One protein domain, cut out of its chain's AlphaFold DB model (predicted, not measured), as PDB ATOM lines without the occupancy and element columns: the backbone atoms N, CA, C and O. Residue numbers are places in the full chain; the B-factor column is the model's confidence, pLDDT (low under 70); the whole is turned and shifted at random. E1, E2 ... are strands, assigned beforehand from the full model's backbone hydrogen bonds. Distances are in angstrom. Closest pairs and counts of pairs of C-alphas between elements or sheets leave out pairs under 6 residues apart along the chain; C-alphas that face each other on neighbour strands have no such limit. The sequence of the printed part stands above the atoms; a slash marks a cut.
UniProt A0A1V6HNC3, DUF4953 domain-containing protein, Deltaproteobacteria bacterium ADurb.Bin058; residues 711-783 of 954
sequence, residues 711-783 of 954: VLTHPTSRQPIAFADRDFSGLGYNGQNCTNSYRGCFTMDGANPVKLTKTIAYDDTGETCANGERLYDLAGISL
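This is residues 711 to 783 of the 954 residues of the protein "DUF4953 domain-containing protein" of Deltaproteobacteria bacterium ADurb.Bin058 (UniProt A0A1V6HNC3). Two small sheets of three strands lie partly face to face as a sandwich: a strongly twisted sheet of the longer strands E4, E3 and E5, and a smaller one of E2, E1 and E6 over part of it. E5 runs on into E6, from one sheet to the other, and a long loop, residues 725 to 741, reaches away from the sheets. The 73 printed residues hold six named strands, E1 to E6 in chain order, and no named helix; the class is all strand, with under half of the residues, 35, in named elements. The whole is compact, with a radius of gyration of the C-alphas of 12.3 A and spans of 38 by 27 by 16 A.

Start at E3, residues 742 to 749, the inner strand of the larger sheet. It forms an antiparallel hairpin with E4, residues 752 to 761, at 154 degrees; look for N 743 and O 760, 2.8 A apart. E4 bends by 85 degrees at residue 755. At the other edge is E5, residues 773 to 778, antiparallel to E3 at 139 degrees, with N 744 and O 776 2.8 A apart. In the second sheet, E1, residues 711 to 713, and E2, residues 720 to 724, form an antiparallel hairpin at 139 degrees, with N 712 and O 722 2.8 A apart. E6, residues 780 to 782, meets E1 only at a point, C-alphas 712 and 780, 4.2 A apart. In this sandwich, two sheets face to face, the best planes are 12 degrees apart; between the sheets, the closest C-alphas of E1 and E5 are Leu 712 and Leu 778, 6.2 A apart.

Find C-alpha 711 at (-26.254, 20.545, -16.266), where E1 begins. E3 runs 22.0 A from C-alpha 742 at (-24.420, 10.382, -14.669), E4 measures 21.8 A, E5 15.0 A and E2 11.5 A. E6 ends at C-alpha 782, (-28.639, 21.681, -10.611).

The C-alphas of Tyr 733 and Gly 750 are the two farthest apart, at 38.5 A. The printed part has no cut; the links E2 to E3 and E4 to E5 are long. Confidence is under 70 at residues 730 to 736, 757 to 758 and 760 to 768.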
ATOM      1  N   VAL A 711     -27.244  20.130 -15.253       87.06
ATOM      2  CA  VAL A 711     -26.254  20.545 -16.266       87.06
ATOM      3  C   VAL A 711     -24.992  19.723 -16.072       87.06
ATOM      4  O   VAL A 711     -24.335  19.842 -15.040       87.06
ATOM      5  N   LEU A 712     -24.643  18.898 -17.055       84.88
ATOM      6  CA  LEU A 712     -23.512  17.976 -16.997       84.88
ATOM      7  C   LEU A 712     -22.236  18.667 -17.483       84.88
ATOM      8  O   LEU A 712     -22.207  19.271 -18.562       84.88
ATOM      9  N   THR A 713     -21.170  18.561 -16.689       84.25
ATOM     10  CA  THR A 713     -19.888  19.223 -16.956       84.25
ATOM     11  C   THR A 713     -18.831  18.253 -17.475       84.25
ATOM     12  O   THR A 713     -18.783  17.079 -17.112       84.25
ATOM     13  N   HIS A 714     -17.952  18.756 -18.339       83.31
ATOM     14  CA  HIS A 714     -16.851  17.993 -18.910       83.31
ATOM     15  C   HIS A 714     -15.846  17.573 -17.825       83.31
ATOM     16  O   HIS A 714     -15.394  18.441 -17.070       83.31
ATOM     17  N   PRO A 715     -15.394  16.301 -17.783       83.38
ATOM     18  CA  PRO A 715     -14.559  15.784 -16.694       83.38
ATOM     19  C   PRO A 715     -13.272  16.602 -16.476       83.38
ATOM     20  O   PRO A 715     -12.908  16.900 -15.338       83.38
ATOM     21  N   THR A 716     -12.617  17.028 -17.564       83.69
ATOM     22  CA  THR A 716     -11.392  17.851 -17.517       83.69
ATOM     23  C   THR A 716     -11.647  19.364 -17.409       83.69
ATOM     24  O   THR A 716     -11.197  19.985 -16.453       83.69
ATOM     25  N   SER A 717     -12.338  19.986 -18.377       80.25
ATOM     26  CA  SER A 717     -12.477  21.453 -18.464       80.25
ATOM     27  C   SER A 717     -13.578  22.057 -17.583       80.25
ATOM     28  O   SER A 717     -13.658  23.281 -17.478       80.25
ATOM     29  N   ARG A 718     -14.445  21.224 -16.984       81.75
ATOM     30  CA  ARG A 718     -15.617  21.614 -16.172       81.75
ATOM     31  C   ARG A 718     -16.626  22.538 -16.872       81.75
ATOM     32  O   ARG A 718     -17.517  23.075 -16.224       81.75
ATOM     33  N   GLN A 719     -16.534  22.683 -18.194       80.00
ATOM     34  CA  GLN A 719     -17.522  23.395 -19.009       80.00
ATOM     35  C   GLN A 719     -18.787  22.535 -19.211       80.00
ATOM     36  O   GLN A 719     -18.653  21.311 -19.301       80.00
ATOM     37  N   PRO A 720     -19.992  23.126 -19.322       78.62
ATOM     38  CA  PRO A 720     -21.206  22.438 -19.753       78.62
ATOM     39  C   PRO A 720     -21.022  21.728 -21.094       78.62
ATOM     40  O   PRO A 720     -20.453  22.290 -22.029       78.62
ATOM     41  N   ILE A 721     -21.526  20.500 -21.188       71.00
ATOM     42  CA  ILE A 721     -21.467  19.669 -22.408       71.00
ATOM     43  C   ILE A 721     -22.785  18.969 -22.740       71.00
ATOM     44  O   ILE A 721     -23.002  18.578 -23.887       71.00
ATOM     45  N   ALA A 722     -23.652  18.812 -21.743       72.31
ATOM     46  CA  ALA A 722     -24.994  18.268 -21.860       72.31
ATOM     47  C   ALA A 722     -25.832  18.733 -20.664       72.31
ATOM     48  O   ALA A 722     -25.336  19.368 -19.734       72.31
ATOM     49  N   PHE A 723     -27.103  18.378 -20.685       77.12
ATOM     50  CA  PHE A 723     -28.031  18.484 -19.571       77.12
ATOM     51  C   PHE A 723     -28.923  17.233 -19.616       77.12
ATOM     52  O   PHE A 723     -29.023  16.591 -20.664       77.12
ATOM     53  N   ALA A 724     -29.530  16.868 -18.494       74.12
ATOM     54  CA  ALA A 724     -30.398  15.699 -18.391       74.12
ATOM     55  C   ALA A 724     -31.515  15.930 -17.369       74.12
ATOM     56  O   ALA A 724     -31.338  16.678 -16.399       74.12
ATOM     57  N   ASP A 725     -32.651  15.274 -17.587       74.94
ATOM     58  CA  ASP A 725     -33.655  15.061 -16.556       74.94
ATOM     59  C   ASP A 725     -33.117  14.116 -15.477       74.94
ATOM     60  O   ASP A 725     -32.280  13.252 -15.729       74.94
ATOM     61  N   ARG A 726     -33.585  14.315 -14.243       76.19
ATOM     62  CA  ARG A 726     -33.196  13.509 -13.087       76.19
ATOM     63  C   ARG A 726     -34.179  12.357 -12.892       76.19
ATOM     64  O   ARG A 726     -35.380  12.533 -13.065       76.19
ATOM     65  N   ASP A 727     -33.671  11.213 -12.447       76.50
ATOM     66  CA  ASP A 727     -34.492  10.168 -11.836       76.50
ATOM     67  C   ASP A 727     -34.724  10.495 -10.349       76.50
ATOM     68  O   ASP A 727     -33.788  10.687  -9.563       76.50
ATOM     69  N   PHE A 728     -36.000  10.621  -9.993       78.44
ATOM     70  CA  PHE A 728     -36.490  11.036  -8.687       78.44
ATOM     71  C   PHE A 728     -36.939   9.858  -7.808       78.44
ATOM     72  O   PHE A 728     -37.198  10.094  -6.630       78.44
ATOM     73  N   SER A 729     -37.039   8.620  -8.315       72.88
ATOM     74  CA  SER A 729     -37.538   7.462  -7.545       72.88
ATOM     75  C   SER A 729     -36.497   6.367  -7.331       72.88
ATOM     76  O   SER A 729     -35.721   6.034  -8.216       72.88
ATOM     77  N   GLY A 730     -36.445   5.800  -6.120       55.34
ATOM     78  CA  GLY A 730     -35.493   4.740  -5.749       55.34
ATOM     79  C   GLY A 730     -34.030   5.194  -5.599       55.34
ATOM     80  O   GLY A 730     -33.301   4.647  -4.772       55.34
ATOM     81  N   LEU A 731     -33.592   6.229  -6.326       49.88
ATOM     82  CA  LEU A 731     -32.234   6.786  -6.242       49.88
ATOM     83  C   LEU A 731     -32.076   7.852  -5.142       49.88
ATOM     84  O   LEU A 731     -30.986   8.006  -4.583       49.88
ATOM     85  N   GLY A 732     -33.164   8.534  -4.762       42.38
ATOM     86  CA  GLY A 732     -33.170   9.527  -3.678       42.38
ATOM     87  C   GLY A 732     -32.736   8.957  -2.320       42.38
ATOM     88  O   GLY A 732     -32.062   9.638  -1.552       42.38
ATOM     89  N   TYR A 733     -33.018   7.674  -2.063       41.91
ATOM     90  CA  TYR A 733     -32.645   6.984  -0.821       41.91
ATOM     91  C   TYR A 733     -31.123   6.746  -0.675       41.91
ATOM     92  O   TYR A 733     -30.638   6.510   0.427       41.91
ATOM     93  N   ASN A 734     -30.355   6.837  -1.771       48.31
ATOM     94  CA  ASN A 734     -28.901   6.610  -1.798       48.31
ATOM     95  C   ASN A 734     -28.070   7.907  -1.900       48.31
ATOM     96  O   ASN A 734     -26.872   7.846  -2.175       48.31
ATOM     97  N   GLY A 735     -28.680   9.084  -1.712       58.94
ATOM     98  CA  GLY A 735     -27.969  10.367  -1.803       58.94
ATOM     99  C   GLY A 735     -27.524  10.731  -3.224       58.94
ATOM    100  O   GLY A 735     -26.507  11.404  -3.404       58.94
ATOM    101  N   GLN A 736     -28.257  10.270  -4.244       66.94
ATOM    102  CA  GLN A 736     -27.956  10.611  -5.632       66.94
ATOM    103  C   GLN A 736     -28.527  11.974  -6.034       66.94
ATOM    104  O   GLN A 736     -29.686  12.299  -5.763       66.94
ATOM    105  N   ASN A 737     -27.695  12.775  -6.692       77.81
ATOM    106  CA  ASN A 737     -27.982  14.123  -7.164       77.81
ATOM    107  C   ASN A 737     -27.193  14.395  -8.460       77.81
ATOM    108  O   ASN A 737     -26.478  13.534  -8.974       77.81
ATOM    109  N   CYS A 738     -27.268  15.620  -8.986       84.94
ATOM    110  CA  CYS A 738     -26.584  15.963 -10.234       84.94
ATOM    111  C   CYS A 738     -25.073  15.655 -10.247       84.94
ATOM    112  O   CYS A 738     -24.534  15.418 -11.323       84.94
ATOM    113  N   THR A 739     -24.390  15.610  -9.098       84.56
ATOM    114  CA  THR A 739     -22.937  15.377  -9.017       84.56
ATOM    115  C   THR A 739     -22.512  13.925  -9.257       84.56
ATOM    116  O   THR A 739     -21.353  13.707  -9.605       84.56
ATOM    117  N   ASN A 740     -23.412  12.950  -9.071       80.19
ATOM    118  CA  ASN A 740     -23.092  11.514  -9.096       80.19
ATOM    119  C   ASN A 740     -24.081  10.639  -9.900       80.19
ATOM    120  O   ASN A 740     -23.831   9.447 -10.055       80.19
ATOM    121  N   SER A 741     -25.164  11.201 -10.452       78.38
ATOM    122  CA  SER A 741     -26.186  10.451 -11.206       78.38
ATOM    123  C   SER A 741     -25.848  10.119 -12.673       78.38
ATOM    124  O   SER A 741     -26.672   9.479 -13.326       78.38
ATOM    125  N   TYR A 742     -24.693  10.523 -13.225       81.19
ATOM    126  CA  TYR A 742     -24.420  10.382 -14.669       81.19
ATOM    127  C   TYR A 742     -22.985   9.973 -15.009       81.19
ATOM    128  O   TYR A 742     -22.015  10.346 -14.347       81.19
ATOM    129  N   ARG A 743     -22.859   9.262 -16.128       83.56
ATOM    130  CA  ARG A 743     -21.619   8.900 -16.822       83.56
ATOM    131  C   ARG A 743     -21.738   9.293 -18.298       83.56
ATOM    132  O   ARG A 743     -22.835   9.542 -18.798       83.56
ATOM    133  N   GLY A 744     -20.622   9.377 -19.012       80.94
ATOM    134  CA  GLY A 744     -20.602   9.799 -20.412       80.94
ATOM    135  C   GLY A 744     -19.520   9.120 -21.234       80.94
ATOM    136  O   GLY A 744     -18.401   8.929 -20.759       80.94
ATOM    137  N   CYS A 745     -19.857   8.782 -22.476       81.94
ATOM    138  CA  CYS A 745     -18.929   8.264 -23.473       81.94
ATOM    139  C   CYS A 745     -18.308   9.408 -24.272       81.94
ATOM    140  O   CYS A 745     -19.014  10.310 -24.732       81.94
ATOM    141  N   PHE A 746     -16.985   9.369 -24.433       81.44
ATOM    142  CA  PHE A 746     -16.228  10.394 -25.145       81.44
ATOM    143  C   PHE A 746     -15.338   9.809 -26.233       81.44
ATOM    144  O   PHE A 746     -14.627   8.829 -26.000       81.44
ATOM    145  N   THR A 747     -15.279  10.491 -27.378       83.50
ATOM    146  CA  THR A 747     -14.177  10.312 -28.334       83.50
ATOM    147  C   THR A 747     -12.873  10.824 -27.726       83.50
ATOM    148  O   THR A 747     -12.853  11.885 -27.091       83.50
ATOM    149  N   MET A 748     -11.778  10.109 -27.970       83.69
ATOM    150  CA  MET A 748     -10.470  10.396 -27.379       83.69
ATOM    151  C   MET A 748      -9.505  11.037 -28.382       83.69
ATOM    152  O   MET A 748      -9.370  10.545 -29.501       83.69
ATOM    153  N   ASP A 749      -8.760  12.054 -27.945       82.69
ATOM    154  CA  ASP A 749      -7.492  12.461 -28.566       82.69
ATOM    155  C   ASP A 749      -6.346  12.136 -27.597       82.69
ATOM    156  O   ASP A 749      -6.178  12.755 -26.538       82.69
ATOM    157  N   GLY A 750      -5.608  11.068 -27.908       82.19
ATOM    158  CA  GLY A 750      -4.616  10.473 -27.014       82.19
ATOM    159  C   GLY A 750      -5.222  10.042 -25.671       82.19
ATOM    160  O   GLY A 750      -5.870   9.000 -25.568       82.19
ATOM    161  N   ALA A 751      -4.974  10.833 -24.626       78.25
ATOM    162  CA  ALA A 751      -5.497  10.615 -23.274       78.25
ATOM    163  C   ALA A 751      -6.649  11.565 -22.891       78.25
ATOM    164  O   ALA A 751      -7.244  11.383 -21.828       78.25
ATOM    165  N   ASN A 752      -6.966  12.556 -23.728       82.81
ATOM    166  CA  ASN A 752      -7.956  13.587 -23.430       82.81
ATOM    167  C   ASN A 752      -9.330  13.214 -24.017       82.81
ATOM    168  O   ASN A 752      -9.400  12.903 -25.209       82.81
ATOM    169  N   PRO A 753     -10.421  13.260 -23.233       84.69
ATOM    170  CA  PRO A 753     -11.771  13.234 -23.787       84.69
ATOM    171  C   PRO A 753     -12.043  14.542 -24.548       84.69
ATOM    172  O   PRO A 753     -11.642  15.613 -24.091       84.69
ATOM    173  N   VAL A 754     -12.686  14.446 -25.719       78.31
ATOM    174  CA  VAL A 754     -12.892  15.585 -26.641       78.31
ATOM    175  C   VAL A 754     -14.371  15.884 -26.884       78.31
ATOM    176  O   VAL A 754     -14.817  17.005 -26.648       78.31
ATOM    177  N   LYS A 755     -15.148  14.902 -27.360       76.75
ATOM    178  CA  LYS A 755     -16.571  15.069 -27.690       76.75
ATOM    179  C   LYS A 755     -17.392  14.037 -26.930       76.75
ATOM    180  O   LYS A 755     -17.160  12.845 -27.098       76.75
ATOM    181  N   LEU A 756     -18.362  14.503 -26.141       72.81
ATOM    182  CA  LEU A 756     -19.407  13.652 -25.568       72.81
ATOM    183  C   LEU A 756     -20.297  13.124 -26.703       72.81
ATOM    184  O   LEU A 756     -20.887  13.921 -27.444       72.81
ATOM    185  N   THR A 757     -20.393  11.803 -26.819       67.19
ATOM    186  CA  THR A 757     -21.222  11.098 -27.810       67.19
ATOM    187  C   THR A 757     -22.479  10.497 -27.196       67.19
ATOM    188  O   THR A 757     -23.516  10.467 -27.853       67.19
ATOM    189  N   LYS A 758     -22.426  10.085 -25.924       68.50
ATOM    190  CA  LYS A 758     -23.572   9.527 -25.197       68.50
ATOM    191  C   LYS A 758     -23.534   9.876 -23.713       68.50
ATOM    192  O   LYS A 758     -22.480   9.769 -23.089       68.50
ATOM    193  N   THR A 759     -24.686  10.234 -23.154       71.94
ATOM    194  CA  THR A 759     -24.926  10.311 -21.705       71.94
ATOM    195  C   THR A 759     -25.555   9.000 -21.241       71.94
ATOM    196  O   THR A 759     -26.434   8.471 -21.920       71.94
ATOM    197  N   ILE A 760     -25.112   8.478 -20.101       68.62
ATOM    198  CA  ILE A 760     -25.593   7.238 -19.487       68.62
ATOM    199  C   ILE A 760     -25.963   7.570 -18.038       68.62
ATOM    200  O   ILE A 760     -25.159   8.158 -17.310       68.62
ATOM    201  N   ALA A 761     -27.181   7.238 -17.618       67.94
ATOM    202  CA  ALA A 761     -27.613   7.438 -16.238       67.94
ATOM    203  C   ALA A 761     -26.921   6.435 -15.289       67.94
ATOM    204  O   ALA A 761     -26.313   5.448 -15.717       67.94
ATOM    205  N   TYR A 762     -26.921   6.704 -13.985       62.28
ATOM    206  CA  TYR A 762     -26.228   5.843 -13.019       62.28
ATOM    207  C   TYR A 762     -26.836   4.429 -12.943       62.28
ATOM    208  O   TYR A 762     -26.092   3.466 -12.771       62.28
ATOM    209  N   ASP A 763     -28.158   4.307 -13.100       53.41
ATOM    210  CA  ASP A 763     -28.921   3.048 -13.102       53.41
ATOM    211  C   ASP A 763     -28.642   2.157 -14.324       53.41
ATOM    212  O   ASP A 763     -28.796   0.942 -14.247       53.41
ATOM    213  N   ASP A 764     -28.216   2.748 -15.441       58.41
ATOM    214  CA  ASP A 764     -28.020   2.056 -16.716       58.41
ATOM    215  C   ASP A 764     -26.636   1.382 -16.768       58.41
ATOM    216  O   ASP A 764     -25.621   1.982 -17.145       58.41
ATOM    217  N   THR A 765     -26.555   0.138 -16.289       52.66
ATOM    218  CA  THR A 765     -25.282  -0.597 -16.171       52.66
ATOM    219  C   THR A 765     -24.929  -1.426 -17.403       52.66
ATOM    220  O   THR A 765     -23.751  -1.728 -17.606       52.66
ATOM    221  N   GLY A 766     -25.921  -1.763 -18.233       53.03
ATOM    222  CA  GLY A 766     -25.734  -2.502 -19.484       53.03
ATOM    223  C   GLY A 766     -25.117  -1.682 -20.625       53.03
ATOM    224  O   GLY A 766     -24.536  -2.259 -21.548       53.03
ATOM    225  N   GLU A 767     -25.213  -0.352 -20.579       61.41
ATOM    226  CA  GLU A 767     -24.684   0.521 -21.627       61.41
ATOM    227  C   GLU A 767     -23.152   0.634 -21.637       61.41
ATOM    228  O   GLU A 767     -22.488   0.862 -20.622       61.41
ATOM    229  N   THR A 768     -22.575   0.509 -22.834       67.75
ATOM    230  CA  THR A 768     -21.123   0.542 -23.063       67.75
ATOM    231  C   THR A 768     -20.773   1.489 -24.204       67.75
ATOM    232  O   THR A 768     -21.512   1.626 -25.179       67.75
ATOM    233  N   CYS A 769     -19.629   2.165 -24.085       76.12
ATOM    234  CA  CYS A 769     -19.161   3.089 -25.115       76.12
ATOM    235  C   CYS A 769     -18.688   2.349 -26.374       76.12
ATOM    236  O   CYS A 769     -18.238   1.202 -26.307       76.12
ATOM    237  N   ALA A 770     -18.755   3.016 -27.525       77.88
ATOM    238  CA  ALA A 770     -18.361   2.431 -28.798       77.88
ATOM    239  C   ALA A 770     -16.839   2.193 -28.888       77.88
ATOM    240  O   ALA A 770     -16.035   2.761 -28.144       77.88
ATOM    241  N   ASN A 771     -16.416   1.358 -29.842       74.31
ATOM    242  CA  ASN A 771     -14.999   1.065 -30.064       74.31
ATOM    243  C   ASN A 771     -14.190   2.347 -30.341       74.31
ATOM    244  O   ASN A 771     -14.393   3.004 -31.359       74.31
ATOM    245  N   GLY A 772     -13.235   2.658 -29.458       77.81
ATOM    246  CA  GLY A 772     -12.394   3.861 -29.524       77.81
ATOM    247  C   GLY A 772     -12.824   4.992 -28.580       77.81
ATOM    248  O   GLY A 772     -12.064   5.940 -28.385       77.81
ATOM    249  N   GLU A 773     -13.991   4.876 -27.952       85.44
ATOM    250  CA  GLU A 773     -14.464   5.790 -26.914       85.44
ATOM    251  C   GLU A 773     -14.035   5.338 -25.508       85.44
ATOM    252  O   GLU A 773     -13.585   4.207 -25.297       85.44
ATOM    253  N   ARG A 774     -14.194   6.220 -24.515       86.06
ATOM    254  CA  ARG A 774     -14.056   5.880 -23.089       86.06
ATOM    255  C   ARG A 774     -15.178   6.475 -22.248       86.06
ATOM    256  O   ARG A 774     -15.649   7.574 -22.532       86.06
ATOM    257  N   LEU A 775     -15.549   5.741 -21.200       86.75
ATOM    258  CA  LEU A 775     -16.525   6.149 -20.195       86.75
ATOM    259  C   LEU A 775     -15.855   7.011 -19.115       86.75
ATOM    260  O   LEU A 775     -14.774   6.667 -18.634       86.75
ATOM    261  N   TYR A 776     -16.515   8.095 -18.718       86.12
ATOM    262  CA  TYR A 776     -16.124   8.969 -17.611       86.12
ATOM    263  C   TYR A 776     -17.335   9.283 -16.730       86.12
ATOM    264  O   TYR A 776     -18.435   9.468 -17.249       86.12
ATOM    265  N   ASP A 777     -17.130   9.411 -15.419       86.81
ATOM    266  CA  ASP A 777     -18.142   9.967 -14.517       86.81
ATOM    267  C   ASP A 777     -18.362  11.456 -14.829       86.81
ATOM    268  O   ASP A 777     -17.406  12.207 -15.065       86.81
ATOM    269  N   LEU A 778     -19.623  11.891 -14.843       83.62
ATOM    270  CA  LEU A 778     -20.013  13.265 -15.137       83.62
ATOM    271  C   LEU A 778     -20.523  13.948 -13.871       83.62
ATOM    272  O   LEU A 778     -21.604  13.646 -13.374       83.62
ATOM    273  N   ALA A 779     -19.772  14.942 -13.400       86.25
ATOM    274  CA  ALA A 779     -20.272  15.856 -12.386       86.25
ATOM    275  C   ALA A 779     -21.273  16.828 -13.025       86.25
ATOM    276  O   ALA A 779     -20.935  17.533 -13.981       86.25
ATOM    277  N   GLY A 780     -22.483  16.897 -12.483       85.25
ATOM    278  CA  GLY A 780     -23.490  17.882 -12.845       85.25
ATOM    279  C   GLY A 780     -23.844  18.839 -11.710       85.25
ATOM    280  O   GLY A 780     -23.632  18.554 -10.533       85.25
ATOM    281  N   ILE A 781     -24.409  19.981 -12.087       89.44
ATOM    282  CA  ILE A 781     -24.899  21.040 -11.194       89.44
ATOM    283  C   ILE A 781     -26.396  21.221 -11.467       89.44
ATOM    284  O   ILE A 781     -26.824  21.091 -12.616       89.44
ATOM    285  N   SER A 782     -27.196  21.493 -10.432       90.50
ATOM    286  CA  SER A 782     -28.639  21.681 -10.611       90.50
ATOM    287  C   SER A 782     -28.964  22.924 -11.446       90.50
ATOM    288  O   SER A 782     -28.215  23.908 -11.474       90.50
ATOM    289  N   LEU A 783     -30.092  22.854 -12.145       88.81
ATOM    290  CA  LEU A 783     -30.629  23.921 -12.966       88.81
ATOM    291  C   LEU A 783     -31.963  24.399 -12.398       88.81
ATOM    292  O   LEU A 783     -32.894  23.617 -12.206       88.81
TER     293      LEU A 783